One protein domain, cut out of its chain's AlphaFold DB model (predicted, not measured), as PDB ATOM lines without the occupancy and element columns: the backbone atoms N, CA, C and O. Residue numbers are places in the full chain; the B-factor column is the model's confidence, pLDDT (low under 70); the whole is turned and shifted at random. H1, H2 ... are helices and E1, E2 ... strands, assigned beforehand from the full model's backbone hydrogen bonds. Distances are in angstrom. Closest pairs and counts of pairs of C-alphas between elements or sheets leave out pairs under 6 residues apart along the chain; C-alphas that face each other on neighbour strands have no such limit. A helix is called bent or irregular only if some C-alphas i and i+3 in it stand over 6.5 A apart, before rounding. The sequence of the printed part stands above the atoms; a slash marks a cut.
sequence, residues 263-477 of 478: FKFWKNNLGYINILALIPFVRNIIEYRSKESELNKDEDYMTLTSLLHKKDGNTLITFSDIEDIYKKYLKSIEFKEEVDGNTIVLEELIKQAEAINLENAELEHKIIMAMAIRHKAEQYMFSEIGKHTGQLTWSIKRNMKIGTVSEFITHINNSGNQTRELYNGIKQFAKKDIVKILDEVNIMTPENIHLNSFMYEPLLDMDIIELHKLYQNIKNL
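AT A GLANCE: This is residues 263 to 477 of the 478 residues of an uncharacterized protein of Parvimonas sp. oral taxon 393 str. F0440 (UniProt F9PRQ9). One long helix, H7, runs through the middle of a compact body of helices; the first part of H2, residues 273 to 277, meets the first part of H7, residues 364 to 368, at a corner, and H2 has H1, H4 and H5 packed on it, while H9, H8 and the small strand hairpin E1 and E2 form the other end of the body. H10 and H12 pack along H7 as an up-and-down bundle of three helices, each running against the one before it in the chain, and H6 packs across the first half of H7. The 215 printed residues hold twelve named helices and two named strands, in the order H1 to H7, E1, E2, H8 to H12; the sheet E1 - E2 is antiparallel and the class is mostly helix. The radius of gyration of the C-alphas is 17.6 A, compact, and the spans are 52 by 41 by 33 A.

HOW THE PARTS SIT: H1, residues 263 to 267, touches H2, residues 272 to 289, the closest C-alphas being those of Trp 266 and Asn 274, 5.1 A. H2 is irregular, with C-alphas 277 and 280 7.0 A apart, and has a kink of 34 degrees near residue 280. H3, residues 292 to 295, is close to H2 but not clearly touching, with C-alphas 287 and 295 6.6 A apart. H4, residues 299 to 306, touches H2 at a steep tilt of 53 degrees, opposite ways, closest at the C-alphas of Arg 283 and Tyr 301, 5.6 A. H5, residues 319 to 329, touches H2 the same way at a steep tilt of 40 degrees, closest at C-alphas 282 and 326, 7.3 A. H7, residues 363 to 387, is the hub and touches six helices. H2 is about perpendicular to it at 79 degrees, closest at the C-alphas of Ala 277 and Glu 364, 5.2 A. H6, residues 345 to 355, touches H7 at 68 degrees, only just steep, closest at C-alphas 353 and 369, 5.4 A. E1, residues 392 to 396, and E2, residues 399 to 403, form a hairpin, with N 394 and O 401 2.9 A apart and N 401 and O 394 2.8 A apart, both within hydrogen-bond range. H8, residues 405 to 412, and H9, residues 418 to 426, only just touch, only at the corner, with 3 pairs of C-alphas within 8 A, the closest being 412 and 418, 5.7 A. H9 touches H7, closest at C-alphas 385 and 426, 6.2 A, and forms a helical hairpin with H10, residues 432 to 444, at a shallow tilt of 12 degrees, closest at C-alphas 420 and 442, 6.7 A. H10 touches H7 at 36 degrees, only just steep, closest at C-alphas 374 and 441, 6.9 A. H11, residues 457 to 461, touches H7, closest at C-alphas 363 and 460, 6.4 A. H12, residues 464 to 475, touches H7 the same way at a shallow tilt of 22 degrees, closest at C-alphas 373 and 471, 5.4 A. Every O i to N i+4 pair is within hydrogen-bond range in H1 and H4 to H12, against 12 of 14 in H2; H3 is too short for such a pair.

IN THESE COORDINATES: H1 begins at C-alpha 263, (25.701, 118.695, -11.084). H2 is 25.9 A long from first to last C-alpha, H5 15.5 A, H6 15.3 A, H10 18.4 A and H12 16.3 A. H7 measures 36.2 A, from C-alpha 363 at (25.357, 108.651, -12.875) to C-alpha 387 at (34.275, 88.548, 15.931). H12 ends at C-alpha 475, (23.904, 91.729, 0.626).

THE WHOLE: The C-alphas farthest apart are those of Ser 332 and Gly 390, 52.8 A. The printed part has no cut; its long links are H4 to H5, H5 to H6 and H10 to H11. The mean pLDDT of the printed part is 85.7, and residues 312 to 315 and 446 to 461 are under 70.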
ATOM      1  N   PHE A 263      25.924 117.901 -12.295       81.38
ATOM      2  CA  PHE A 263      25.701 118.695 -11.084       81.38
ATOM      3  C   PHE A 263      24.758 119.886 -11.284       81.38
ATOM      4  O   PHE A 263      23.998 120.221 -10.377       81.38
ATOM      5  N   LYS A 264      24.776 120.533 -12.461       83.50
ATOM      6  CA  LYS A 264      23.843 121.634 -12.752       83.50
ATOM      7  C   LYS A 264      22.401 121.131 -12.783       83.50
ATOM      8  O   LYS A 264      21.512 121.827 -12.307       83.50
ATOM      9  N   PHE A 265      22.181 119.935 -13.326       86.25
ATOM     10  CA  PHE A 265      20.864 119.313 -13.362       86.25
ATOM     11  C   PHE A 265      20.417 118.885 -11.962       86.25
ATOM     12  O   PHE A 265      19.318 119.256 -11.551       86.25
ATOM     13  N   TRP A 266      21.273 118.186 -11.208       89.50
ATOM     14  CA  TRP A 266      20.944 117.714  -9.856       89.50
ATOM     15  C   TRP A 266      20.618 118.863  -8.906       89.50
ATOM     16  O   TRP A 266      19.603 118.819  -8.217       89.50
ATOM     17  N   LYS A 267      21.417 119.938  -8.938       87.62
ATOM     18  CA  LYS A 267      21.211 121.135  -8.113       87.62
ATOM     19  C   LYS A 267      19.855 121.808  -8.352       87.62
ATOM     20  O   LYS A 267      19.289 122.373  -7.424       87.62
ATOM     21  N   ASN A 268      19.341 121.753  -9.577       86.75
ATOM     22  CA  ASN A 268      18.043 122.334  -9.923       86.75
ATOM     23  C   ASN A 268      16.872 121.365  -9.676       86.75
ATOM     24  O   ASN A 268      15.722 121.744  -9.865       86.75
ATOM     25  N   ASN A 269      17.144 120.113  -9.295       89.31
ATOM     26  CA  ASN A 269      16.150 119.051  -9.159       89.31
ATOM     27  C   ASN A 269      16.377 118.249  -7.868       89.31
ATOM     28  O   ASN A 269      16.509 117.028  -7.918       89.31
ATOM     29  N   LEU A 270      16.437 118.909  -6.714       91.31
ATOM     30  CA  LEU A 270      16.822 118.299  -5.435       91.31
ATOM     31  C   LEU A 270      15.699 117.456  -4.800       91.31
ATOM     32  O   LEU A 270      15.110 117.841  -3.795       91.31
ATOM     33  N   GLY A 271      15.393 116.308  -5.408       93.75
ATOM     34  CA  GLY A 271      14.697 115.195  -4.748       93.75
ATOM     35  C   GLY A 271      15.689 114.245  -4.067       93.75
ATOM     36  O   GLY A 271      16.902 114.432  -4.192       93.75
ATOM     37  N   TYR A 272      15.191 113.196  -3.404       94.12
ATOM     38  CA  TYR A 272      16.009 112.252  -2.624       94.12
ATOM     39  C   TYR A 272      17.260 111.751  -3.368       94.12
ATOM     40  O   TYR A 272      18.373 111.897  -2.867       94.12
ATOM     41  N   ILE A 273      17.098 111.242  -4.595       93.69
ATOM     42  CA  ILE A 273      18.193 110.699  -5.420       93.69
ATOM     43  C   ILE A 273      19.288 111.748  -5.672       93.69
ATOM     44  O   ILE A 273      20.471 111.511  -5.431       93.69
ATOM     45  N   ASN A 274      18.893 112.940  -6.119       93.12
ATOM     46  CA  ASN A 274      19.837 113.990  -6.503       93.12
ATOM     47  C   ASN A 274      20.536 114.614  -5.290       93.12
ATOM     48  O   ASN A 274      21.697 115.004  -5.400       93.12
ATOM     49  N   ILE A 275      19.860 114.692  -4.139       94.38
ATOM     50  CA  ILE A 275      20.479 115.127  -2.881       94.38
ATOM     51  C   ILE A 275      21.545 114.114  -2.457       94.38
ATOM     52  O   ILE A 275      22.683 114.498  -2.205       94.38
ATOM     53  N   LEU A 276      21.219 112.819  -2.443       93.06
ATOM     54  CA  LEU A 276      22.170 111.770  -2.067       93.06
ATOM     55  C   LEU A 276      23.397 111.752  -2.989       93.06
ATOM     56  O   LEU A 276      24.531 111.748  -2.509       93.06
ATOM     57  N   ALA A 277      23.185 111.835  -4.306       90.62
ATOM     58  CA  ALA A 277      24.264 111.878  -5.293       90.62
ATOM     59  C   ALA A 277      25.170 113.122  -5.167       90.62
ATOM     60  O   ALA A 277      26.328 113.092  -5.588       90.62
ATOM     61  N   LEU A 278      24.681 114.217  -4.571       90.88
ATOM     62  CA  LEU A 278      25.458 115.439  -4.344       90.88
ATOM     63  C   LEU A 278      26.338 115.394  -3.087       90.88
ATOM     64  O   LEU A 278      27.244 116.223  -2.976       90.88
ATOM     65  N   ILE A 279      26.137 114.442  -2.165       91.06
ATOM     66  CA  ILE A 279      26.896 114.360  -0.902       91.06
ATOM     67  C   ILE A 279      28.415 114.356  -1.141       91.06
ATOM     68  O   ILE A 279      29.094 115.218  -0.569       91.06
ATOM     69  N   PRO A 280      28.977 113.481  -2.007       87.94
ATOM     70  CA  PRO A 280      30.416 113.476  -2.255       87.94
ATOM     71  C   PRO A 280      30.905 114.795  -2.861       87.94
ATOM     72  O   PRO A 280      31.956 115.316  -2.490       87.94
ATOM     73  N   PHE A 281      30.116 115.375  -3.769       86.00
ATOM     74  CA  PHE A 281      30.452 116.627  -4.438       86.00
ATOM     75  C   PHE A 281      30.544 117.796  -3.453       86.00
ATOM     76  O   PHE A 281      31.543 118.518  -3.455       86.00
ATOM     77  N   VAL A 282      29.548 117.971  -2.580       89.06
ATOM     78  CA  VAL A 282      29.569 119.042  -1.574       89.06
ATOM     79  C   VAL A 282      30.703 118.821  -0.577       89.06
ATOM     80  O   VAL A 282      31.450 119.762  -0.324       89.06
ATOM     81  N   ARG A 283      30.923 117.584  -0.110       89.00
ATOM     82  CA  ARG A 283      32.061 117.230   0.759       89.00
ATOM     83  C   ARG A 283      33.401 117.669   0.162       89.00
ATOM     84  O   ARG A 283      34.223 118.243   0.873       89.00
ATOM     85  N   ASN A 284      33.603 117.486  -1.144       85.62
ATOM     86  CA  ASN A 284      34.821 117.951  -1.817       85.62
ATOM     87  C   ASN A 284      34.923 119.472  -1.912       85.62
ATOM     88  O   ASN A 284      36.018 120.014  -1.815       85.62
ATOM     89  N   ILE A 285      33.812 120.187  -2.126       86.88
ATOM     90  CA  ILE A 285      33.843 121.659  -2.123       86.88
ATOM     91  C   ILE A 285      34.359 122.167  -0.777       86.88
ATOM     92  O   ILE A 285      35.141 123.118  -0.756       86.88
ATOM     93  N   ILE A 286      33.935 121.541   0.323       88.44
ATOM     94  CA  ILE A 286      34.423 121.875   1.663       88.44
ATOM     95  C   ILE A 286      35.922 121.563   1.762       88.44
ATOM     96  O   ILE A 286      36.698 122.440   2.133       88.44
ATOM     97  N   GLU A 287      36.346 120.373   1.319       86.12
ATOM     98  CA  GLU A 287      37.761 119.973   1.273       86.12
ATOM     99  C   GLU A 287      38.651 120.978   0.532       86.12
ATOM    100  O   GLU A 287      39.671 121.401   1.068       86.12
ATOM    101  N   TYR A 288      38.249 121.427  -0.660       84.44
ATOM    102  CA  TYR A 288      39.034 122.375  -1.458       84.44
ATOM    103  C   TYR A 288      39.032 123.809  -0.920       84.44
ATOM    104  O   TYR A 288      39.865 124.618  -1.335       84.44
ATOM    105  N   ARG A 289      38.089 124.161  -0.041       83.56
ATOM    106  CA  ARG A 289      38.036 125.486   0.594       83.56
ATOM    107  C   ARG A 289      38.820 125.543   1.899       83.56
ATOM    108  O   ARG A 289      39.264 126.629   2.278       83.56
ATOM    109  N   SER A 290      38.983 124.410   2.571       80.69
ATOM    110  CA  SER A 290      39.620 124.318   3.881       80.69
ATOM    111  C   SER A 290      41.123 124.046   3.763       80.69
ATOM    112  O   SER A 290      41.609 123.450   2.804       80.69
ATOM    113  N   LYS A 291      41.902 124.486   4.757       78.25
ATOM    114  CA  LYS A 291      43.310 124.079   4.872       78.25
ATOM    115  C   LYS A 291      43.373 122.634   5.363       78.25
ATOM    116  O   LYS A 291      42.635 122.266   6.273       78.25
ATOM    117  N   GLU A 292      44.317 121.845   4.854       72.38
ATOM    118  CA  GLU A 292      44.479 120.426   5.223       72.38
ATOM    119  C   GLU A 292      44.612 120.212   6.747       72.38
ATOM    120  O   GLU A 292      44.045 119.279   7.310       72.38
ATOM    121  N   SER A 293      45.270 121.139   7.456       71.56
ATOM    122  CA  SER A 293      45.415 121.118   8.921       71.56
ATOM    123  C   SER A 293      44.120 121.370   9.712       71.56
ATOM    124  O   SER A 293      44.080 121.137  10.922       71.56
ATOM    125  N   GLU A 294      43.090 121.903   9.059       75.56
ATOM    126  CA  GLU A 294      41.808 122.303   9.652       75.56
ATOM    127  C   GLU A 294      40.655 121.404   9.190       75.56
ATOM    128  O   GLU A 294      39.616 121.375   9.839       75.56
ATOM    129  N   LEU A 295      40.860 120.608   8.137       75.31
ATOM    130  CA  LEU A 295      39.823 119.788   7.515       75.31
ATOM    131  C   LEU A 295      39.184 118.780   8.483       75.31
ATOM    132  O   LEU A 295      37.967 118.679   8.568       75.31
ATOM    133  N   ASN A 296      39.997 118.101   9.295       73.38
ATOM    134  CA  ASN A 296      39.510 117.147  10.302       73.38
ATOM    135  C   ASN A 296      38.816 117.816  11.507       73.38
ATOM    136  O   ASN A 296      38.416 117.125  12.441       73.38
ATOM    137  N   LYS A 297      38.723 119.152  11.524       78.56
ATOM    138  CA  LYS A 297      37.997 119.939  12.531       78.56
ATOM    139  C   LYS A 297      36.733 120.588  11.964       78.56
ATOM    140  O   LYS A 297      35.996 121.202  12.728       78.56
ATOM    141  N   ASP A 298      36.509 120.491  10.656       85.50
ATOM    142  CA  ASP A 298      35.325 121.031   9.997       85.50
ATOM    143  C   ASP A 298      34.150 120.059  10.199       85.50
ATOM    144  O   ASP A 298      34.163 118.922   9.719       85.50
ATOM    145  N   GLU A 299      33.156 120.489  10.979       88.75
ATOM    146  CA  GLU A 299      32.001 119.668  11.362       88.75
ATOM    147  C   GLU A 299      31.152 119.264  10.151       88.75
ATOM    148  O   GLU A 299      30.711 118.114  10.067       88.75
ATOM    149  N   ASP A 300      30.973 120.166   9.181       90.88
ATOM    150  CA  ASP A 300      30.173 119.909   7.982       90.88
ATOM    151  C   ASP A 300      30.886 118.868   7.095       90.88
ATOM    152  O   ASP A 300      30.273 117.902   6.630       90.88
ATOM    153  N   TYR A 301      32.209 118.992   6.932       88.31
ATOM    154  CA  TYR A 301      33.028 117.996   6.232       88.31
ATOM    155  C   TYR A 301      32.978 116.617   6.902       88.31
ATOM    156  O   TYR A 301      32.812 115.597   6.222       88.31
ATOM    157  N   MET A 302      33.111 116.565   8.230       86.44
ATOM    158  CA  MET A 302      33.076 115.310   8.985       86.44
ATOM    159  C   MET A 302      31.700 114.646   8.912       86.44
ATOM    160  O   MET A 302      31.626 113.427   8.734       86.44
ATOM    161  N   THR A 303      30.629 115.441   8.959       90.19
ATOM    162  CA  THR A 303      29.243 114.978   8.810       90.19
ATOM    163  C   THR A 303      29.035 114.330   7.445       90.19
ATOM    164  O   THR A 303      28.665 113.156   7.379       90.19
ATOM    165  N   LEU A 304      29.373 115.018   6.348       89.19
ATOM    166  CA  LEU A 304      29.229 114.448   5.003       89.19
ATOM    167  C   LEU A 304      30.147 113.239   4.776       89.19
ATOM    168  O   LEU A 304      29.746 112.273   4.134       89.19
ATOM    169  N   THR A 305      31.354 113.239   5.346       86.25
ATOM    170  CA  THR A 305      32.268 112.086   5.279       86.25
ATOM    171  C   THR A 305      31.695 110.872   6.020       86.25
ATOM    172  O   THR A 305      31.842 109.740   5.560       86.25
ATOM    173  N   SER A 306      30.996 111.077   7.141       86.62
ATOM    174  CA  SER A 306      30.330 109.994   7.883       86.62
ATOM    175  C   SER A 306      29.149 109.364   7.133       86.62
ATOM    176  O   SER A 306      28.754 108.240   7.438       86.62
ATOM    177  N   LEU A 307      28.610 110.053   6.123       88.38
ATOM    178  CA  LEU A 307      27.587 109.519   5.222       88.38
ATOM    179  C   LEU A 307      28.171 108.712   4.059       88.38
ATOM    180  O   LEU A 307      27.412 108.078   3.333       88.38
ATOM    181  N   LEU A 308      29.494 108.705   3.873       86.88
ATOM    182  CA  LEU A 308      30.178 107.906   2.847       86.88
ATOM    183  C   LEU A 308      30.792 106.616   3.397       86.88
ATOM    184  O   LEU A 308      31.106 105.723   2.615       86.88
ATOM    185  N   HIS A 309      30.950 106.532   4.718       85.56
ATOM    186  CA  HIS A 309      31.597 105.432   5.426       85.56
ATOM    187  C   HIS A 309      30.766 104.994   6.627       85.56
ATOM    188  O   HIS A 309      30.055 105.793   7.240       85.56
ATOM    189  N   LYS A 310      30.913 103.741   7.044       84.38
ATOM    190  CA  LYS A 310      30.347 103.257   8.295       84.38
ATOM    191  C   LYS A 310      31.102 103.898   9.466       84.38
ATOM    192  O   LYS A 310      32.253 103.555   9.733       84.38
ATOM    193  N   LYS A 311      30.448 104.829  10.165       81.75
ATOM    194  CA  LYS A 311      30.941 105.472  11.395       81.75
ATOM    195  C   LYS A 311      29.864 105.478  12.476       81.75
ATOM    196  O   LYS A 311      28.670 105.448  12.171       81.75
ATOM    197  N   ASP A 312      30.282 105.535  13.735       69.69
ATOM    198  CA  ASP A 312      29.362 105.714  14.859       69.69
ATOM    199  C   ASP A 312      28.710 107.108  14.776       69.69
ATOM    200  O   ASP A 312      29.402 108.111  14.612       69.69
ATOM    201  N   GLY A 313      27.374 107.174  14.850       64.31
ATOM    202  CA  GLY A 313      26.601 108.428  14.822       64.31
ATOM    203  C   GLY A 313      25.975 108.815  13.473       64.31
ATOM    204  O   GLY A 313      25.105 109.681  13.449       64.31
ATOM    205  N   ASN A 314      26.316 108.143  12.366       68.12
ATOM    206  CA  ASN A 314      25.726 108.446  11.050       68.12
ATOM    207  C   ASN A 314      24.232 108.072  10.920       68.12
ATOM    208  O   ASN A 314      23.563 108.506   9.987       68.12
ATOM    209  N   THR A 315      23.692 107.310  11.877       66.31
ATOM    210  CA  THR A 315      22.280 106.896  11.949       66.31
ATOM    211  C   THR A 315      21.338 107.993  12.449       66.31
ATOM    212  O   THR A 315      20.147 107.744  12.579       66.31
ATOM    213  N   LEU A 316      21.857 109.179  12.785       83.31
ATOM    214  CA  LEU A 316      21.071 110.294  13.325       83.31
ATOM    215  C   LEU A 316      20.963 111.482  12.363       83.31
ATOM    216  O   LEU A 316      20.226 112.416  12.657       83.31
ATOM    217  N   ILE A 317      21.699 111.466  11.248       90.50
ATOM    218  CA  ILE A 317      21.749 112.596  10.316       90.50
ATOM    219  C   ILE A 317      20.479 112.607   9.467       90.50
ATOM    220  O   ILE A 317      20.139 111.610   8.819       90.50
ATOM    221  N   THR A 318      19.808 113.752   9.455       94.50
ATOM    222  CA  THR A 318      18.535 113.974   8.769       94.50
ATOM    223  C   THR A 318      18.711 114.793   7.489       94.50
ATOM    224  O   THR A 318      19.743 115.434   7.274       94.50
ATOM    225  N   PHE A 319      17.709 114.789   6.607       94.00
ATOM    226  CA  PHE A 319      17.742 115.631   5.405       94.00
ATOM    227  C   PHE A 319      17.733 117.130   5.729       94.00
ATOM    228  O   PHE A 319      18.305 117.896   4.956       94.00
ATOM    229  N   SER A 320      17.173 117.550   6.868       93.12
ATOM    230  CA  SER A 320      17.280 118.935   7.346       93.12
ATOM    231  C   SER A 320      18.729 119.340   7.632       93.12
ATOM    232  O   SER A 320      19.149 120.417   7.211       93.12
ATOM    233  N   ASP A 321      19.526 118.456   8.241       93.56
ATOM    234  CA  ASP A 321      20.954 118.720   8.472       93.56
ATOM    235  C   ASP A 321      21.707 118.893   7.138       93.56
ATOM    236  O   ASP A 321      22.559 119.773   6.988       93.56
ATOM    237  N   ILE A 322      21.364 118.080   6.129       94.31
ATOM    238  CA  ILE A 322      21.950 118.178   4.783       94.31
ATOM    239  C   ILE A 322      21.531 119.462   4.083       94.31
ATOM    240  O   ILE A 322      22.362 120.095   3.428       94.31
ATOM    241  N   GLU A 323      20.271 119.863   4.220       93.56
ATOM    242  CA  GLU A 323      19.769 121.108   3.654       93.56
ATOM    243  C   GLU A 323      20.532 122.318   4.209       93.56
ATOM    244  O   GLU A 323      20.970 123.180   3.440       93.56
ATOM    245  N   ASP A 324      20.762 122.346   5.522       93.12
ATOM    246  CA  ASP A 324      21.521 123.403   6.188       93.12
ATOM    247  C   ASP A 324      22.971 123.455   5.700       93.12
ATOM    248  O   ASP A 324      23.468 124.530   5.349       93.12
ATOM    249  N   ILE A 325      23.644 122.304   5.588       93.44
ATOM    250  CA  ILE A 325      24.996 122.228   5.014       93.44
ATOM    251  C   ILE A 325      24.981 122.741   3.568       93.44
ATOM    252  O   ILE A 325      25.797 123.578   3.176       93.44
ATOM    253  N   TYR A 326      24.031 122.290   2.754       93.88
ATOM    254  CA  TYR A 326      23.967 122.642   1.337       93.88
ATOM    255  C   TYR A 326      23.752 124.143   1.139       93.88
ATOM    256  O   TYR A 326      24.444 124.747   0.316       93.88
ATOM    257  N   LYS A 327      22.882 124.772   1.938       92.06
ATOM    258  CA  LYS A 327      22.646 126.225   1.919       92.06
ATOM    259  C   LYS A 327      23.891 127.044   2.276       92.06
ATOM    260  O   LYS A 327      24.041 128.154   1.763       92.06
ATOM    261  N   LYS A 328      24.806 126.520   3.105       91.50
ATOM    262  CA  LYS A 328      26.081 127.196   3.425       91.50
ATOM    263  C   LYS A 328      27.039 127.230   2.228       91.50
ATOM    264  O   LYS A 328      27.697 128.245   1.991       91.50
ATOM    265  N   TYR A 329      27.140 126.136   1.467       89.62
ATOM    266  CA  TYR A 329      28.180 125.984   0.435       89.62
ATOM    267  C   TYR A 329      27.702 126.243  -0.996       89.62
ATOM    268  O   TYR A 329      28.507 126.628  -1.856       89.62
ATOM    269  N   LEU A 330      26.408 126.077  -1.260       87.88
ATOM    270  CA  LEU A 330      25.800 126.209  -2.575       87.88
ATOM    271  C   LEU A 330      24.739 127.321  -2.569       87.88
ATOM    272  O   LEU A 330      23.951 127.472  -1.645       87.88
ATOM    273  N   LYS A 331      24.706 128.117  -3.642       84.50
ATOM    274  CA  LYS A 331      23.725 129.205  -3.811       84.50
ATOM    275  C   LYS A 331      22.419 128.690  -4.409       84.50
ATOM    276  O   LYS A 331      22.506 127.907  -5.349       84.50
ATOM    277  N   SER A 332      21.271 129.224  -3.990       80.88
ATOM    278  CA  SER A 332      19.948 128.932  -4.577       80.88
ATOM    279  C   SER A 332      19.618 127.439  -4.545       80.88
ATOM    280  O   SER A 332      19.659 126.769  -5.575       80.88
ATOM    281  N   ILE A 333      19.367 126.929  -3.340       85.25
ATOM    282  CA  ILE A 333      18.980 125.543  -3.090       85.25
ATOM    283  C   ILE A 333      17.619 125.513  -2.428       85.25
ATOM    284  O   ILE A 333      17.422 126.146  -1.393       85.25
ATOM    285  N   GLU A 334      16.733 124.733  -3.029       87.19
ATOM    286  CA  GLU A 334      15.424 124.392  -2.502       87.19
ATOM    287  C   GLU A 334      15.225 122.896  -2.731       87.19
ATOM    288  O   GLU A 334      15.370 122.407  -3.857       87.19
ATOM    289  N   PHE A 335      14.976 122.160  -1.650       92.12
ATOM    290  CA  PHE A 335      14.628 120.747  -1.741       92.12
ATOM    291  C   PHE A 335      13.192 120.623  -2.250       92.12
ATOM    292  O   PHE A 335      12.352 121.487  -1.998       92.12
ATOM    293  N   LYS A 336      12.911 119.562  -3.009       91.50
ATOM    294  CA  LYS A 336      11.554 119.297  -3.494       91.50
ATOM    295  C   LYS A 336      10.617 118.996  -2.324       91.50
ATOM    296  O   LYS A 336      11.033 118.395  -1.342       91.50
ATOM    297  N   GLU A 337       9.334 119.322  -2.488       87.50
ATOM    298  CA  GLU A 337       8.285 119.106  -1.472       87.50
ATOM    299  C   GLU A 337       8.158 117.645  -1.010       87.50
ATOM    300  O   GLU A 337       7.706 117.380   0.098       87.50
ATOM    301  N   GLU A 338       8.564 116.692  -1.852       90.25
ATOM    302  CA  GLU A 338       8.565 115.260  -1.536       90.25
ATOM    303  C   GLU A 338       9.609 114.856  -0.481       90.25
ATOM    304  O   GLU A 338       9.518 113.758   0.062       90.25
ATOM    305  N   VAL A 339      10.602 115.709  -0.203       91.44
ATOM    306  CA  VAL A 339      11.704 115.416   0.719       91.44
ATOM    307  C   VAL A 339      11.312 115.818   2.139       91.44
ATOM    308  O   VAL A 339      11.333 116.996   2.493       91.44
ATOM    309  N   ASP A 340      10.994 114.832   2.977       92.38
ATOM    310  CA  ASP A 340      10.782 115.061   4.409       92.38
ATOM    311  C   ASP A 340      12.122 115.264   5.131       92.38
ATOM    312  O   ASP A 340      12.949 114.351   5.224       92.38
ATOM    313  N   GLY A 341      12.302 116.462   5.690       89.56
ATOM    314  CA  GLY A 341      13.496 116.866   6.427       89.56
ATOM    315  C   GLY A 341      13.838 115.973   7.622       89.56
ATOM    316  O   GLY A 341      15.017 115.831   7.929       89.56
ATOM    317  N   ASN A 342      12.855 115.309   8.244       91.75
ATOM    318  CA  ASN A 342      13.090 114.417   9.392       91.75
ATOM    319  C   ASN A 342      13.551 113.007   8.995       91.75
ATOM    320  O   ASN A 342      13.890 112.203   9.864       91.75
ATOM    321  N   THR A 343      13.540 112.679   7.699       93.69
ATOM    322  CA  THR A 343      13.969 111.363   7.217       93.69
ATOM    323  C   THR A 343      15.462 111.170   7.482       93.69
ATOM    324  O   THR A 343      16.265 112.072   7.236       93.69
ATOM    325  N   ILE A 344      15.851 109.983   7.953       94.19
ATOM    326  CA  ILE A 344      17.258 109.629   8.168       94.19
ATOM    327  C   ILE A 344      17.919 109.365   6.813       94.19
ATOM    328  O   ILE A 344      17.476 108.520   6.032       94.19
ATOM    329  N   VAL A 345      19.024 110.062   6.545       93.81
ATOM    330  CA  VAL A 345      19.700 110.039   5.237       93.81
ATOM    331  C   VAL A 345      20.201 108.644   4.878       93.81
ATOM    332  O   VAL A 345      20.065 108.213   3.737       93.81
ATOM    333  N   LEU A 346      20.765 107.920   5.849       91.44
ATOM    334  CA  LEU A 346      21.308 106.579   5.619       91.44
ATOM    335  C   LEU A 346      20.212 105.554   5.293       91.44
ATOM    336  O   LEU A 346      20.415 104.699   4.434       91.44
ATOM    337  N   GLU A 347      19.057 105.638   5.955       92.56
ATOM    338  CA  GLU A 347      17.928 104.740   5.685       92.56
ATOM    339  C   GLU A 347      17.382 104.976   4.279       92.56
ATOM    340  O   GLU A 347      17.186 104.027   3.516       92.56
ATOM    341  N   GLU A 348      17.227 106.245   3.897       95.12
ATOM    342  CA  GLU A 348      16.784 106.595   2.554       95.12
ATOM    343  C   GLU A 348      17.828 106.222   1.493       95.12
ATOM    344  O   GLU A 348      17.455 105.737   0.431       95.12
ATOM    345  N   LEU A 349      19.131 106.358   1.773       94.06
ATOM    346  CA  LEU A 349      20.197 105.909   0.870       94.06
ATOM    347  C   LEU A 349      20.063 104.420   0.541       94.06
ATOM    348  O   LEU A 349      20.115 104.042  -0.629       94.06
ATOM    349  N   ILE A 350      19.884 103.578   1.563       93.38
ATOM    350  CA  ILE A 350      19.718 102.136   1.371       93.38
ATOM    351  C   ILE A 350      18.408 101.837   0.640       93.38
ATOM    352  O   ILE A 350      18.418 101.054  -0.305       93.38
ATOM    353  N   LYS A 351      17.307 102.500   1.006       95.19
ATOM    354  CA  LYS A 351      16.008 102.346   0.336       95.19
ATOM    355  C   LYS A 351      16.073 102.704  -1.151       95.19
ATOM    356  O   LYS A 351      15.550 101.962  -1.978       95.19
ATOM    357  N   GLN A 352      16.720 103.814  -1.501       95.12
ATOM    358  CA  GLN A 352      16.905 104.222  -2.895       95.12
ATOM    359  C   GLN A 352      17.823 103.243  -3.636       95.12
ATOM    360  O   GLN A 352      17.506 102.852  -4.753       95.12
ATOM    361  N   ALA A 353      18.905 102.773  -3.004       93.25
ATOM    362  CA  ALA A 353      19.779 101.756  -3.589       93.25
ATOM    363  C   ALA A 353      19.051 100.431  -3.879       93.25
ATOM    364  O   ALA A 353      19.291  99.815  -4.911       93.25
ATOM    365  N   GLU A 354      18.131 100.004  -3.010       93.19
ATOM    366  CA  GLU A 354      17.321  98.799  -3.234       93.19
ATOM    367  C   GLU A 354      16.268  98.960  -4.340       93.19
ATOM    368  O   GLU A 354      15.848  97.961  -4.926       93.19
ATOM    369  N   ALA A 355      15.841 100.191  -4.630       93.88
ATOM    370  CA  ALA A 355      14.869 100.487  -5.680       93.88
ATOM    371  C   ALA A 355      15.498 100.615  -7.082       93.88
ATOM    372  O   ALA A 355      14.777 100.533  -8.079       93.88
ATOM    373  N   ILE A 356      16.819 100.811  -7.167       92.25
ATOM    374  CA  ILE A 356      17.559 100.937  -8.429       92.25
ATOM    375  C   ILE A 356      17.541  99.604  -9.182       92.25
ATOM    376  O   ILE A 356      17.938  98.562  -8.662       92.25
ATOM    377  N   ASN A 357      17.114  99.654 -10.441       88.81
ATOM    378  CA  ASN A 357      17.093  98.513 -11.348       88.81
ATOM    379  C   ASN A 357      18.076  98.708 -12.521       88.81
ATOM    380  O   ASN A 357      18.797  99.702 -12.597       88.81
ATOM    381  N   LEU A 358      18.119  97.743 -13.444       84.19
ATOM    382  CA  LEU A 358      19.056  97.751 -14.575       84.19
ATOM    383  C   LEU A 358      18.784  98.860 -15.608       84.19
ATOM    384  O   LEU A 358      19.654  99.157 -16.417       84.19
ATOM    385  N   GLU A 359      17.604  99.480 -15.589       80.69
ATOM    386  CA  GLU A 359      17.258 100.605 -16.466       80.69
ATOM    387  C   GLU A 359      17.780 101.943 -15.916       80.69
ATOM    388  O   GLU A 359      17.887 102.920 -16.656       80.69
ATOM    389  N   ASN A 360      18.153 101.996 -14.633       83.44
ATOM    390  CA  ASN A 360      18.661 103.188 -13.952       83.44
ATOM    391  C   ASN A 360      20.177 103.363 -14.151       83.44
ATOM    392  O   ASN A 360      20.949 103.427 -13.193       83.44
ATOM    393  N   ALA A 361      20.618 103.432 -15.407       82.00
ATOM    394  CA  ALA A 361      22.033 103.516 -15.767       82.00
ATOM    395  C   ALA A 361      22.652 104.917 -15.583       82.00
ATOM    396  O   ALA A 361      23.811 105.137 -15.936       82.00
ATOM    397  N   GLU A 362      21.914 105.897 -15.062       85.69
ATOM    398  CA  GLU A 362      22.435 107.252 -14.898       85.69
ATOM    399  C   GLU A 362      23.412 107.399 -13.728       85.69
ATOM    400  O   GLU A 362      23.391 106.654 -12.747       85.69
ATOM    401  N   LEU A 363      24.268 108.421 -13.822       85.62
ATOM    402  CA  LEU A 363      25.357 108.651 -12.875       85.62
ATOM    403  C   LEU A 363      24.874 108.785 -11.419       85.62
ATOM    404  O   LEU A 363      25.514 108.241 -10.524       85.62
ATOM    405  N   GLU A 364      23.756 109.469 -11.165       88.75
ATOM    406  CA  GLU A 364      23.191 109.617  -9.818       88.75
ATOM    407  C   GLU A 364      22.880 108.267  -9.155       88.75
ATOM    408  O   GLU A 364      23.205 108.060  -7.984       88.75
ATOM    409  N   HIS A 365      22.335 107.319  -9.919       91.50
ATOM    410  CA  HIS A 365      22.006 105.978  -9.448       91.50
ATOM    411  C   HIS A 365      23.277 105.164  -9.190       91.50
ATOM    412  O   HIS A 365      23.405 104.528  -8.143       91.50
ATOM    413  N   LYS A 366      24.268 105.253 -10.087       89.12
ATOM    414  CA  LYS A 366      25.574 104.602  -9.897       89.12
ATOM    415  C   LYS A 366      26.296 105.109  -8.644       89.12
ATOM    416  O   LYS A 366      26.878 104.308  -7.914       89.12
ATOM    417  N   ILE A 367      26.224 106.411  -8.350       88.94
ATOM    418  CA  ILE A 367      26.797 107.001  -7.126       88.94
ATOM    419  C   ILE A 367      26.099 106.452  -5.879       88.94
ATOM    420  O   ILE A 367      26.778 106.017  -4.948       88.94
ATOM    421  N   ILE A 368      24.762 106.434  -5.865       91.94
ATOM    422  CA  ILE A 368      23.974 105.884  -4.751       91.94
ATOM    423  C   ILE A 368      24.327 104.414  -4.515       91.94
ATOM    424  O   ILE A 368      24.603 104.023  -3.379       91.94
ATOM    425  N   MET A 369      24.396 103.617  -5.585       91.56
ATOM    426  CA  MET A 369      24.810 102.216  -5.521       91.56
ATOM    427  C   MET A 369      26.217 102.071  -4.948       91.56
ATOM    428  O   MET A 369      26.412 101.295  -4.017       91.56
ATOM    429  N   ALA A 370      27.188 102.846  -5.431       90.25
ATOM    430  CA  ALA A 370      28.558 102.802  -4.927       90.25
ATOM    431  C   ALA A 370      28.647 103.164  -3.435       90.25
ATOM    432  O   ALA A 370      29.353 102.498  -2.675       90.25
ATOM    433  N   MET A 371      27.898 104.181  -2.992       89.81
ATOM    434  CA  MET A 371      27.806 104.551  -1.578       89.81
ATOM    435  C   MET A 371      27.199 103.418  -0.742       89.81
ATOM    436  O   MET A 371      27.762 103.045   0.288       89.81
ATOM    437  N   ALA A 372      26.087 102.827  -1.186       91.94
ATOM    438  CA  ALA A 372      25.409 101.750  -0.468       91.94
ATOM    439  C   ALA A 372      26.241 100.455  -0.408       91.94
ATOM    440  O   ALA A 372      26.327  99.829   0.650       91.94
ATOM    441  N   ILE A 373      26.893 100.083  -1.516       92.06
ATOM    442  CA  ILE A 373      27.855  98.973  -1.611       92.06
ATOM    443  C   ILE A 373      28.950  99.138  -0.561       92.06
ATOM    444  O   ILE A 373      29.208  98.211   0.209       92.06
ATOM    445  N   ARG A 374      29.562 100.327  -0.499       90.56
ATOM    446  CA  ARG A 374      30.631 100.616   0.460       90.56
ATOM    447  C   ARG A 374      30.138 100.503   1.895       90.56
ATOM    448  O   ARG A 374      30.767  99.808   2.687       90.56
ATOM    449  N   HIS A 375      28.993 101.108   2.222       89.69
ATOM    450  CA  HIS A 375      28.409 101.014   3.566       89.69
ATOM    451  C   HIS A 375      28.183  99.569   4.003       89.69
ATOM    452  O   HIS A 375      28.607  99.193   5.096       89.69
ATOM    453  N   LYS A 376      27.566  98.745   3.149       91.69
ATOM    454  CA  LYS A 376      27.324  97.329   3.458       91.69
ATOM    455  C   LYS A 376      28.622  96.533   3.585       91.69
ATOM    456  O   LYS A 376      28.768  95.747   4.519       91.69
ATOM    457  N   ALA A 377      29.587  96.761   2.696       92.50
ATOM    458  CA  ALA A 377      30.886  96.099   2.758       92.50
ATOM    459  C   ALA A 377      31.636  96.448   4.052       92.50
ATOM    460  O   ALA A 377      32.144  95.559   4.733       92.50
ATOM    461  N   GLU A 378      31.676  97.726   4.428       91.88
ATOM    462  CA  GLU A 378      32.302  98.166   5.674       91.88
ATOM    463  C   GLU A 378      31.569  97.619   6.903       91.88
ATOM    464  O   GLU A 378      32.222  97.139   7.829       91.88
ATOM    465  N   GLN A 379      30.232  97.616   6.907       91.69
ATOM    466  CA  GLN A 379      29.429  97.014   7.976       91.69
ATOM    467  C   GLN A 379      29.756  95.527   8.167       91.69
ATOM    468  O   GLN A 379      29.978  95.084   9.299       91.69
ATOM    469  N   TYR A 380      29.833  94.770   7.072       94.06
ATOM    470  CA  TYR A 380      30.245  93.371   7.097       94.06
ATOM    471  C   TYR A 380      31.674  93.214   7.639       94.06
ATOM    472  O   TYR A 380      31.907  92.423   8.556       94.06
ATOM    473  N   MET A 381      32.624  94.010   7.136       93.94
ATOM    474  CA  MET A 381      34.024  93.943   7.564       93.94
ATOM    475  C   MET A 381      34.195  94.267   9.049       93.94
ATOM    476  O   MET A 381      34.886  93.529   9.746       93.94
ATOM    477  N   PHE A 382      33.537  95.311   9.559       92.62
ATOM    478  CA  PHE A 382      33.549  95.631  10.988       92.62
ATOM    479  C   PHE A 382      32.971  94.493  11.836       92.62
ATOM    480  O   PHE A 382      33.550  94.155  12.868       92.62
ATOM    481  N   SER A 383      31.867  93.880  11.398       92.56
ATOM    482  CA  SER A 383      31.231  92.756  12.097       92.56
ATOM    483  C   SER A 383      32.157  91.539  12.188       92.56
ATOM    484  O   SER A 383      32.387  91.011  13.276       92.56
ATOM    485  N   GLU A 384      32.749  91.115  11.069       93.19
ATOM    486  CA  GLU A 384      33.619  89.934  11.030       93.19
ATOM    487  C   GLU A 384      34.958  90.162  11.736       93.19
ATOM    488  O   GLU A 384      35.431  89.289  12.466       93.19
ATOM    489  N   ILE A 385      35.550  91.349  11.587       92.69
ATOM    490  CA  ILE A 385      36.757  91.734  12.326       92.69
ATOM    491  C   ILE A 385      36.460  91.801  13.825       92.69
ATOM    492  O   ILE A 385      37.259  91.314  14.621       92.69
ATOM    493  N   GLY A 386      35.296  92.321  14.223       89.81
ATOM    494  CA  GLY A 386      34.860  92.363  15.619       89.81
ATOM    495  C   GLY A 386      34.703  90.979  16.262       89.81
ATOM    496  O   GLY A 386      34.936  90.834  17.460       89.81
ATOM    497  N   LYS A 387      34.357  89.951  15.477       91.25
ATOM    498  CA  LYS A 387      34.275  88.548  15.931       91.25
ATOM    499  C   LYS A 387      35.637  87.848  15.971       91.25
ATOM    500  O   LYS A 387      35.748  86.763  16.545       91.25
ATOM    501  N   HIS A 388      36.668  88.421  15.351       90.69
ATOM    502  CA  HIS A 388      37.988  87.814  15.281       90.69
ATOM    503  C   HIS A 388      38.700  87.874  16.641       90.69
ATOM    504  O   HIS A 388      38.807  88.923  17.266       90.69
ATOM    505  N   THR A 389      39.232  86.742  17.103       85.94
ATOM    506  CA  THR A 389      39.918  86.646  18.405       85.94
ATOM    507  C   THR A 389      41.445  86.668  18.296       85.94
ATOM    508  O   THR A 389      42.132  86.600  19.315       85.94
ATOM    509  N   GLY A 390      41.991  86.697  17.078       87.81
ATOM    510  CA  GLY A 390      43.428  86.719  16.821       87.81
ATOM    511  C   GLY A 390      44.025  88.127  16.794       87.81
ATOM    512  O   GLY A 390      43.351  89.133  17.028       87.81
ATOM    513  N   GLN A 391      45.326  88.184  16.513       90.44
ATOM    514  CA  GLN A 391      46.028  89.438  16.260       90.44
ATOM    515  C   GLN A 391      45.958  89.787  14.776       90.44
ATOM    516  O   GLN A 391      46.070  88.912  13.919       90.44
ATOM    517  N   LEU A 392      45.827  91.078  14.490       92.75
ATOM    518  CA  LEU A 392      45.868  91.612  13.136       92.75
ATOM    519  C   LEU A 392      47.170  92.365  12.919       92.75
ATOM    520  O   LEU A 392      47.746  92.931  13.850       92.75
ATOM    521  N   THR A 393      47.609  92.385  11.667       90.75
ATOM    522  CA  THR A 393      48.793  93.130  11.245       90.75
ATOM    523  C   THR A 393      48.400  94.255  10.294       90.75
ATOM    524  O   THR A 393      47.647  94.022   9.352       90.75
ATOM    525  N   TRP A 394      48.913  95.467  10.507       91.00
ATOM    526  CA  TRP A 394      48.653  96.629   9.647       91.00
ATOM    527  C   TRP A 394      49.866  97.561   9.562       91.00
ATOM    528  O   TRP A 394      50.795  97.465  10.364       91.00
ATOM    529  N   SER A 395      49.889  98.449   8.566       84.50
ATOM    530  CA  SER A 395      51.025  99.343   8.303       84.50
ATOM    531  C   SER A 395      50.749 100.757   8.802       84.50
ATOM    532  O   SER A 395      49.735 101.359   8.470       84.50
ATOM    533  N   ILE A 396      51.684 101.334   9.558       82.19
ATOM    534  CA  ILE A 396      51.659 102.742   9.962       82.19
ATOM    535  C   ILE A 396      52.954 103.391   9.481       82.19
ATOM    536  O   ILE A 396      54.035 103.070   9.972       82.19
ATOM    537  N   LYS A 397      52.863 104.323   8.521       79.75
ATOM    538  CA  LYS A 397      54.028 105.037   7.955       79.75
ATOM    539  C   LYS A 397      55.160 104.084   7.517       79.75
ATOM    540  O   LYS A 397      56.329 104.359   7.769       79.75
ATOM    541  N   ARG A 398      54.800 102.974   6.855       77.69
ATOM    542  CA  ARG A 398      55.699 101.894   6.387       77.69
ATOM    543  C   ARG A 398      56.284 100.988   7.482       77.69
ATOM    544  O   ARG A 398      57.093 100.124   7.159       77.69
ATOM    545  N   ASN A 399      55.859 101.129   8.737       84.00
ATOM    546  CA  ASN A 399      56.191 100.188   9.806       84.00
ATOM    547  C   ASN A 399      55.032  99.222  10.042       84.00
ATOM    548  O   ASN A 399      53.887  99.649  10.183       84.00
ATOM    549  N   MET A 400      55.337  97.930  10.126       88.44
ATOM    550  CA  MET A 400      54.339  96.906  10.423       88.44
ATOM    551  C   MET A 400      54.050  96.868  11.923       88.44
ATOM    552  O   MET A 400      54.960  96.709  12.735       88.44
ATOM    553  N   LYS A 401      52.775  97.008  12.282       90.38
ATOM    554  CA  LYS A 401      52.255  96.867  13.639       90.38
ATOM    555  C   LYS A 401      51.423  95.593  13.721       90.38
ATOM    556  O   LYS A 401      50.634  95.315  12.826       90.38
ATOM    557  N   ILE A 402      51.598  94.848  14.808       91.12
ATOM    558  CA  ILE A 402      50.769  93.699  15.175       91.12
ATOM    559  C   ILE A 402      50.049  94.077  16.465       91.12
ATOM    560  O   ILE A 402      50.676  94.621  17.376       91.12
ATOM    561  N   GLY A 403      48.750  93.816  16.545       91.38
ATOM    562  CA  GLY A 403      47.972  94.163  17.727       91.38
ATOM    563  C   GLY A 403      46.607  93.499  17.772       91.38
ATOM    564  O   GLY A 403      46.261  92.658  16.942       91.38
ATOM    565  N   THR A 404      45.842  93.869  18.789       91.88
ATOM    566  CA  THR A 404      44.477  93.380  19.008       91.88
ATOM    567  C   THR A 404      43.485  94.009  18.028       91.88
ATOM    568  O   THR A 404      43.737  95.072  17.458       91.88
ATOM    569  N   VAL A 405      42.306  93.394  17.888       89.88
ATOM    570  CA  VAL A 405      41.189  93.956  17.108       89.88
ATOM    571  C   VAL A 405      40.813  95.369  17.568       89.88
ATOM    572  O   VAL A 405      40.572  96.235  16.735       89.88
ATOM    573  N   SER A 406      40.832  95.645  18.875       88.81
ATOM    574  CA  SER A 406      40.518  96.979  19.411       88.81
ATOM    575  C   SER A 406      41.532  98.044  18.967       88.81
ATOM    576  O   SER A 406      41.163  99.142  18.540       88.81
ATOM    577  N   GLU A 407      42.826  97.708  18.989       89.19
ATOM    578  CA  GLU A 407      43.882  98.602  18.503       89.19
ATOM    579  C   GLU A 407      43.801  98.823  16.991       89.19
ATOM    580  O   GLU A 407      44.080  99.927  16.518       89.19
ATOM    581  N   PHE A 408      43.404  97.790  16.245       91.25
ATOM    582  CA  PHE A 408      43.174  97.881  14.810       91.25
ATOM    583  C   PHE A 408      41.974  98.786  14.493       91.25
ATOM    584  O   PHE A 408      42.129  99.736  13.735       91.25
ATOM    585  N   ILE A 409      40.816  98.596  15.136       87.81
ATOM    586  CA  ILE A 409      39.629  99.454  14.949       87.81
ATOM    587  C   ILE A 409      39.940 100.915  15.308       87.81
ATOM    588  O   ILE A 409      39.574 101.833  14.576       87.81
ATOM    589  N   THR A 410      40.694 101.147  16.387       87.31
ATOM    590  CA  THR A 410      41.148 102.498  16.764       87.31
ATOM    591  C   THR A 410      42.020 103.129  15.675       87.31
ATOM    592  O   THR A 410      41.947 104.334  15.435       87.31
ATOM    593  N   HIS A 411      42.849 102.333  14.997       87.44
ATOM    594  CA  HIS A 411      43.629 102.799  13.855       87.44
ATOM    595  C   HIS A 411      42.738 103.125  12.647       87.44
ATOM    596  O   HIS A 411      42.910 104.195  12.068       87.44
ATOM    597  N   ILE A 412      41.771 102.259  12.319       86.75
ATOM    598  CA  ILE A 412      40.820 102.465  11.213       86.75
ATOM    599  C   ILE A 412      40.077 103.792  11.353       86.75
ATOM    600  O   ILE A 412      40.058 104.571  10.407       86.75
ATOM    601  N   ASN A 413      39.563 104.100  12.547       80.88
ATOM    602  CA  ASN A 413      38.817 105.340  12.800       80.88
ATOM    603  C   ASN A 413      39.635 106.621  12.541       80.88
ATOM    604  O   ASN A 413      39.058 107.691  12.356       80.88
ATOM    605  N   ASN A 414      40.967 106.514  12.528       76.62
ATOM    606  CA  ASN A 414      41.896 107.612  12.264       76.62
ATOM    607  C   ASN A 414      42.577 107.509  10.884       76.62
ATOM    608  O   ASN A 414      43.444 108.327  10.570       76.62
ATOM    609  N   SER A 415      42.241 106.498  10.080       75.88
ATOM    610  CA  SER A 415      42.810 106.288   8.749       75.88
ATOM    611  C   SER A 415      42.072 107.122   7.704       75.88
ATOM    612  O   SER A 415      40.847 107.217   7.720       75.88
ATOM    613  N   GLY A 416      42.819 107.694   6.757       71.75
ATOM    614  CA  GLY A 416      42.243 108.365   5.589       71.75
ATOM    615  C   GLY A 416      41.725 107.406   4.511       71.75
ATOM    616  O   GLY A 416      41.112 107.874   3.563       71.75
ATOM    617  N   ASN A 417      41.981 106.096   4.636       79.31
ATOM    618  CA  ASN A 417      41.634 105.075   3.640       79.31
ATOM    619  C   ASN A 417      40.956 103.865   4.319       79.31
ATOM    620  O   ASN A 417      41.539 102.789   4.477       79.31
ATOM    621  N   GLN A 418      39.766 104.104   4.880       87.06
ATOM    622  CA  GLN A 418      39.082 103.183   5.797       87.06
ATOM    623  C   GLN A 418      38.741 101.833   5.146       87.06
ATOM    624  O   GLN A 418      39.022 100.790   5.738       87.06
ATOM    625  N   THR A 419      38.171 101.827   3.939       87.06
ATOM    626  CA  THR A 419      37.715 100.603   3.253       87.06
ATOM    627  C   THR A 419      38.896  99.703   2.921       87.06
ATOM    628  O   THR A 419      38.837  98.496   3.175       87.06
ATOM    629  N   ARG A 420      40.003 100.268   2.409       88.62
ATOM    630  CA  ARG A 420      41.197  99.468   2.090       88.62
ATOM    631  C   ARG A 420      41.845  98.899   3.337       88.62
ATOM    632  O   ARG A 420      42.299  97.756   3.308       88.62
ATOM    633  N   GLU A 421      41.921  99.675   4.413       89.88
ATOM    634  CA  GLU A 421      42.504  99.183   5.657       89.88
ATOM    635  C   GLU A 421      41.626  98.088   6.279       89.88
ATOM    636  O   GLU A 421      42.151  97.038   6.649       89.88
ATOM    637  N   LEU A 422      40.294  98.234   6.276       91.31
ATOM    638  CA  LEU A 422      39.367  97.163   6.672       91.31
ATOM    639  C   LEU A 422      39.559  95.898   5.823       91.31
ATOM    640  O   LEU A 422      39.681  94.800   6.371       91.31
ATOM    641  N   TYR A 423      39.683  96.053   4.503       93.44
ATOM    642  CA  TYR A 423      39.998  94.957   3.587       93.44
ATOM    643  C   TYR A 423      41.340  94.285   3.930       93.44
ATOM    644  O   TYR A 423      41.448  93.056   3.971       93.44
ATOM    645  N   ASN A 424      42.370  95.076   4.242       91.94
ATOM    646  CA  ASN A 424      43.672  94.570   4.668       91.94
ATOM    647  C   ASN A 424      43.605  93.796   5.990       91.94
ATOM    648  O   ASN A 424      44.390  92.862   6.181       91.94
ATOM    649  N   GLY A 425      42.685  94.159   6.883       92.25
ATOM    650  CA  GLY A 425      42.390  93.416   8.104       92.25
ATOM    651  C   GLY A 425      41.728  92.073   7.803       92.25
ATOM    652  O   GLY A 425      42.275  91.020   8.129       92.25
ATOM    653  N   ILE A 426      40.575  92.095   7.131       93.19
ATOM    654  CA  ILE A 426      39.752  90.898   6.914       93.19
ATOM    655  C   ILE A 426      40.425  89.849   6.016       93.19
ATOM    656  O   ILE A 426      40.284  88.649   6.258       93.19
ATOM    657  N   LYS A 427      41.239  90.267   5.032       94.62
ATOM    658  CA  LYS A 427      41.952  89.342   4.130       94.62
ATOM    659  C   LYS A 427      42.926  88.400   4.845       94.62
ATOM    660  O   LYS A 427      43.346  87.408   4.259       94.62
ATOM    661  N   GLN A 428      43.306  88.711   6.087       93.44
ATOM    662  CA  GLN A 428      44.218  87.886   6.883       93.44
ATOM    663  C   GLN A 428      43.559  86.588   7.369       93.44
ATOM    664  O   GLN A 428      44.273  85.634   7.669       93.44
ATOM    665  N   PHE A 429      42.222  86.532   7.441       92.75
ATOM    666  CA  PHE A 429      41.506  85.385   8.008       92.75
ATOM    667  C   PHE A 429      40.236  84.963   7.249       92.75
ATOM    668  O   PHE A 429      39.771  83.839   7.441       92.75
ATOM    669  N   ALA A 430      39.658  85.817   6.401       92.69
ATOM    670  CA  ALA A 430      38.454  85.477   5.648       92.69
ATOM    671  C   ALA A 430      38.714  84.481   4.504       92.69
ATOM    672  O   ALA A 430      39.833  84.309   4.014       92.69
ATOM    673  N   LYS A 431      37.644  83.816   4.050       93.50
ATOM    674  CA  LYS A 431      37.695  82.885   2.912       93.50
ATOM    675  C   LYS A 431      38.023  83.631   1.617       93.50
ATOM    676  O   LYS A 431      37.588  84.763   1.423       93.50
ATOM    677  N   LYS A 432      38.704  82.950   0.689       92.25
ATOM    678  CA  LYS A 432      39.120  83.518  -0.607       92.25
ATOM    679  C   LYS A 432      37.971  84.149  -1.401       92.25
ATOM    680  O   LYS A 432      38.168  85.214  -1.972       92.25
ATOM    681  N   ASP A 433      36.789  83.535  -1.398       92.75
ATOM    682  CA  ASP A 433      35.633  84.048  -2.146       92.75
ATOM    683  C   ASP A 433      35.135  85.391  -1.589       92.75
ATOM    684  O   ASP A 433      34.834  86.305  -2.350       92.75
ATOM    685  N   ILE A 434      35.135  85.545  -0.260       92.94
ATOM    686  CA  ILE A 434      34.767  86.797   0.420       92.94
ATOM    687  C   ILE A 434      35.811  87.876   0.125       92.94
ATOM    688  O   ILE A 434      35.461  89.002  -0.213       92.94
ATOM    689  N   VAL A 435      37.099  87.520   0.206       93.00
ATOM    690  CA  VAL A 435      38.197  88.439  -0.123       93.00
ATOM    691  C   VAL A 435      38.063  88.940  -1.556       93.00
ATOM    692  O   VAL A 435      38.213  90.132  -1.784       93.00
ATOM    693  N   LYS A 436      37.711  88.068  -2.507       93.19
ATOM    694  CA  LYS A 436      37.500  88.466  -3.900       93.19
ATOM    695  C   LYS A 436      36.370  89.494  -4.044       93.19
ATOM    696  O   LYS A 436      36.582  90.517  -4.680       93.19
ATOM    697  N   ILE A 437      35.217  89.257  -3.414       93.19
ATOM    698  CA  ILE A 437      34.082  90.199  -3.443       93.19
ATOM    699  C   ILE A 437      34.485  91.557  -2.843       93.19
ATOM    700  O   ILE A 437      34.179  92.604  -3.404       93.19
ATOM    701  N   LEU A 438      35.204  91.566  -1.719       92.56
ATOM    702  CA  LEU A 438      35.643  92.810  -1.072       92.56
ATOM    703  C   LEU A 438      36.772  93.526  -1.836       92.56
ATOM    704  O   LEU A 438      36.929  94.741  -1.716       92.56
ATOM    705  N   ASP A 439      37.563  92.805  -2.629       90.31
ATOM    706  CA  ASP A 439      38.535  93.416  -3.538       90.31
ATOM    707  C   ASP A 439      37.825  94.102  -4.715       90.31
ATOM    708  O   ASP A 439      38.172  95.233  -5.054       90.31
ATOM    709  N   GLU A 440      36.762  93.488  -5.257       89.81
ATOM    710  CA  GLU A 440      35.883  94.110  -6.263       89.81
ATOM    711  C   GLU A 440      35.290  95.433  -5.743       89.81
ATOM    712  O   GLU A 440      35.329  96.434  -6.456       89.81
ATOM    713  N   VAL A 441      34.861  95.502  -4.472       88.88
ATOM    714  CA  VAL A 441      34.411  96.760  -3.832       88.88
ATOM    715  C   VAL A 441      35.473  97.850  -3.899       88.88
ATOM    716  O   VAL A 441      35.169  98.988  -4.257       88.88
ATOM    717  N   ASN A 442      36.724  97.521  -3.583       84.19
ATOM    718  CA  ASN A 442      37.810  98.498  -3.589       84.19
ATOM    719  C   ASN A 442      38.154  99.021  -4.994       84.19
ATOM    720  O   ASN A 442      38.720 100.108  -5.113       84.19
ATOM    721  N   ILE A 443      37.868  98.240  -6.038       82.62
ATOM    722  CA  ILE A 443      38.110  98.610  -7.437       82.62
ATOM    723  C   ILE A 443      36.934  99.436  -7.971       82.62
ATOM    724  O   ILE A 443      37.143 100.494  -8.560       82.62
ATOM    725  N   MET A 444      35.707  98.972  -7.729       79.81
ATOM    726  CA  MET A 444      34.485  99.536  -8.309       79.81
ATOM    727  C   MET A 444      33.920 100.722  -7.519       79.81
ATOM    728  O   MET A 444      33.151 101.519  -8.045       79.81
ATOM    729  N   THR A 445      34.286 100.884  -6.246       75.75
ATOM    730  CA  THR A 445      33.803 101.994  -5.408       75.75
ATOM    731  C   THR A 445      34.976 102.807  -4.856       75.75
ATOM    732  O   THR A 445      35.203 102.827  -3.642       75.75
ATOM    733  N   PRO A 446      35.750 103.504  -5.711       63.94
ATOM    734  CA  PRO A 446      36.913 104.260  -5.258       63.94
ATOM    735  C   PRO A 446      36.521 105.265  -4.164       63.94
ATOM    736  O   PRO A 446      35.534 105.991  -4.280       63.94
ATOM    737  N   GLU A 447      37.277 105.260  -3.065       53.50
ATOM    738  CA  GLU A 447      37.010 106.071  -1.863       53.50
ATOM    739  C   GLU A 447      37.116 107.570  -2.133       53.50
ATOM    740  O   GLU A 447      36.368 108.383  -1.593       53.50
ATOM    741  N   ASN A 448      38.026 107.914  -3.035       50.91
ATOM    742  CA  ASN A 448      38.208 109.254  -3.535       50.91
ATOM    743  C   ASN A 448      37.149 109.509  -4.608       50.91
ATOM    744  O   ASN A 448      37.411 109.387  -5.800       50.91
ATOM    745  N   ILE A 449      35.941 109.877  -4.202       50.34
ATOM    746  CA  ILE A 449      35.026 110.565  -5.109       50.34
ATOM    747  C   ILE A 449      35.448 112.035  -5.057       50.34
ATOM    748  O   ILE A 449      34.792 112.800  -4.368       50.34
ATOM    749  N   HIS A 450      36.574 112.434  -5.671       49.38
ATOM    750  CA  HIS A 450      36.943 113.859  -5.761       49.38
ATOM    751  C   HIS A 450      36.242 114.539  -6.952       49.38
ATOM    752  O   HIS A 450      35.703 113.901  -7.851       49.38
ATOM    753  N   LEU A 451      36.238 115.873  -6.954       43.53
ATOM    754  CA  LEU A 451      35.381 116.735  -7.781       43.53
ATOM    755  C   LEU A 451      35.769 116.820  -9.274       43.53
ATOM    756  O   LEU A 451      35.107 117.523 -10.035       43.53
ATOM    757  N   ASN A 452      36.817 116.118  -9.714       39.94
ATOM    758  CA  ASN A 452      37.267 116.165 -11.105       39.94
ATOM    759  C   ASN A 452      36.483 115.177 -11.980       39.94
ATOM    760  O   ASN A 452      36.223 114.046 -11.576       39.94
ATOM    761  N   SER A 453      36.148 115.577 -13.214       37.59
ATOM    762  CA  SER A 453      35.423 114.722 -14.172       37.59
ATOM    763  C   SER A 453      36.136 113.405 -14.491       37.59
ATOM    764  O   SER A 453      35.471 112.453 -14.867       37.59
ATOM    765  N   PHE A 454      37.449 113.345 -14.264       38.28
ATOM    766  CA  PHE A 454      38.294 112.154 -14.381       38.28
ATOM    767  C   PHE A 454      38.012 111.077 -13.310       38.28
ATOM    768  O   PHE A 454      38.477 109.953 -13.409       38.28
ATOM    769  N   MET A 455      37.276 111.399 -12.239       50.78
ATOM    770  CA  MET A 455      37.115 110.501 -11.080       50.78
ATOM    771  C   MET A 455      35.741 109.863 -10.967       50.78
ATOM    772  O   MET A 455      35.605 108.808 -10.354       50.78
ATOM    773  N   TYR A 456      34.739 110.460 -11.610       55.31
ATOM    774  CA  TYR A 456      33.531 109.720 -11.947       55.31
ATOM    775  C   TYR A 456      33.741 108.852 -13.180       55.31
ATOM    776  O   TYR A 456      32.874 108.042 -13.427       55.31
ATOM    777  N   GLU A 457      34.849 108.982 -13.921       58.12
ATOM    778  CA  GLU A 457      35.132 108.185 -15.125       58.12
ATOM    779  C   GLU A 457      35.030 106.675 -14.854       58.12
ATOM    780  O   GLU A 457      34.207 106.053 -15.512       58.12
ATOM    781  N   PRO A 458      35.632 106.092 -13.789       62.78
ATOM    782  CA  PRO A 458      35.395 104.682 -13.475       62.78
ATOM    783  C   PRO A 458      33.912 104.353 -13.264       62.78
ATOM    784  O   PRO A 458      33.434 103.347 -13.762       62.78
ATOM    785  N   LEU A 459      33.155 105.205 -12.559       69.94
ATOM    786  CA  LEU A 459      31.712 105.012 -12.332       69.94
ATOM    787  C   LEU A 459      30.862 105.275 -13.581       69.94
ATOM    788  O   LEU A 459      29.822 104.651 -13.747       69.94
ATOM    789  N   LEU A 460      31.269 106.194 -14.450       69.44
ATOM    790  CA  LEU A 460      30.619 106.493 -15.720       69.44
ATOM    791  C   LEU A 460      30.803 105.319 -16.677       69.44
ATOM    792  O   LEU A 460      29.812 104.884 -17.262       69.44
ATOM    793  N   ASP A 461      32.020 104.784 -16.735       66.88
ATOM    794  CA  ASP A 461      32.433 103.702 -17.624       66.88
ATOM    795  C   ASP A 461      31.959 102.324 -17.132       66.88
ATOM    796  O   ASP A 461      31.717 101.433 -17.942       66.88
ATOM    797  N   MET A 462      31.771 102.133 -15.820       73.88
ATOM    798  CA  MET A 462      31.217 100.890 -15.271       73.88
ATOM    799  C   MET A 462      29.734 100.727 -15.594       73.88
ATOM    800  O   MET A 462      28.935 101.648 -15.419       73.88
ATOM    801  N   ASP A 463      29.333  99.517 -15.971       78.75
ATOM    802  CA  ASP A 463      27.930  99.179 -16.203       78.75
ATOM    803  C   ASP A 463      27.148  99.097 -14.872       78.75
ATOM    804  O   ASP A 463      27.632  98.577 -13.859       78.75
ATOM    805  N   ILE A 464      25.898  99.576 -14.868       85.12
ATOM    806  CA  ILE A 464      24.977  99.425 -13.732       85.12
ATOM    807  C   ILE A 464      24.739  97.944 -13.396       85.12
ATOM    808  O   ILE A 464      24.536  97.609 -12.228       85.12
ATOM    809  N   ILE A 465      24.832  97.048 -14.387       87.25
ATOM    810  CA  ILE A 465      24.719  95.595 -14.197       87.25
ATOM    811  C   ILE A 465      25.778  95.084 -13.209       87.25
ATOM    812  O   ILE A 465      25.467  94.283 -12.321       87.25
ATOM    813  N   GLU A 466      27.022  95.550 -13.335       88.31
ATOM    814  CA  GLU A 466      28.128  95.121 -12.476       88.31
ATOM    815  C   GLU A 466      27.950  95.628 -11.044       88.31
ATOM    816  O   GLU A 466      28.064  94.845 -10.097       88.31
ATOM    817  N   LEU A 467      27.567  96.900 -10.883       89.62
ATOM    818  CA  LEU A 467      27.255  97.485  -9.576       89.62
ATOM    819  C   LEU A 467      26.085  96.762  -8.901       89.62
ATOM    820  O   LEU A 467      26.157  96.437  -7.715       89.62
ATOM    821  N   HIS A 468      25.024  96.449  -9.648       91.19
ATOM    822  CA  HIS A 468      23.884  95.706  -9.121       91.19
ATOM    823  C   HIS A 468      24.292  94.297  -8.670       91.19
ATOM    824  O   HIS A 468      23.950  93.871  -7.567       91.19
ATOM    825  N   LYS A 469      25.082  93.579  -9.477       91.81
ATOM    826  CA  LYS A 469      25.611  92.258  -9.109       91.81
ATOM    827  C   LYS A 469      26.471  92.321  -7.845       91.81
ATOM    828  O   LYS A 469      26.293  91.492  -6.951       91.81
ATOM    829  N   LEU A 470      27.376  93.295  -7.752       92.25
ATOM    830  CA  LEU A 470      28.243  93.470  -6.590       92.25
ATOM    831  C   LEU A 470      27.431  93.783  -5.326       92.25
ATOM    832  O   LEU A 470      27.667  93.177  -4.281       92.25
ATOM    833  N   TYR A 471      26.429  94.658  -5.429       92.75
ATOM    834  CA  TYR A 471      25.527  94.965  -4.320       92.75
ATOM    835  C   TYR A 471      24.795  93.721  -3.803       92.75
ATOM    836  O   TYR A 471      24.794  93.469  -2.599       92.75
ATOM    837  N   GLN A 472      24.238  92.897  -4.698       93.31
ATOM    838  CA  GLN A 472      23.576  91.646  -4.309       93.31
ATOM    839  C   GLN A 472      24.554  90.651  -3.671       93.31
ATOM    840  O   GLN A 472      24.228  90.029  -2.662       93.31
ATOM    841  N   ASN A 473      25.772  90.523  -4.210       94.12
ATOM    842  CA  ASN A 473      26.803  89.658  -3.632       94.12
ATOM    843  C   ASN A 473      27.128  90.052  -2.188       94.12
ATOM    844  O   ASN A 473      27.221  89.174  -1.337       94.12
ATOM    845  N   ILE A 474      27.261  91.350  -1.907       92.81
ATOM    846  CA  ILE A 474      27.554  91.863  -0.561       92.81
ATOM    847  C   ILE A 474      26.351  91.707   0.361       92.81
ATOM    848  O   ILE A 474      26.519  91.322   1.512       92.81
ATOM    849  N   LYS A 475      25.136  91.951  -0.140       90.94
ATOM    850  CA  LYS A 475      23.904  91.729   0.626       90.94
ATOM    851  C   LYS A 475      23.773  90.274   1.083       90.94
ATOM    852  O   LYS A 475      23.300  90.035   2.181       90.94
ATOM    853  N   ASN A 476      24.242  89.322   0.279       91.69
ATOM    854  CA  ASN A 476      24.260  87.899   0.628       91.69
ATOM    855  C   ASN A 476      25.389  87.503   1.607       91.69
ATOM    856  O   ASN A 476      25.471  86.331   1.978       91.69
ATOM    857  N   LEU A 477      26.290  88.427   1.973       86.62
ATOM    858  CA  LEU A 477      27.301  88.205   3.016       86.62
ATOM    859  C   LEU A 477      26.772  88.517   4.425       86.62
ATOM    860  O   LEU A 477      27.337  88.004   5.394       86.62
TER     861      LEU A 477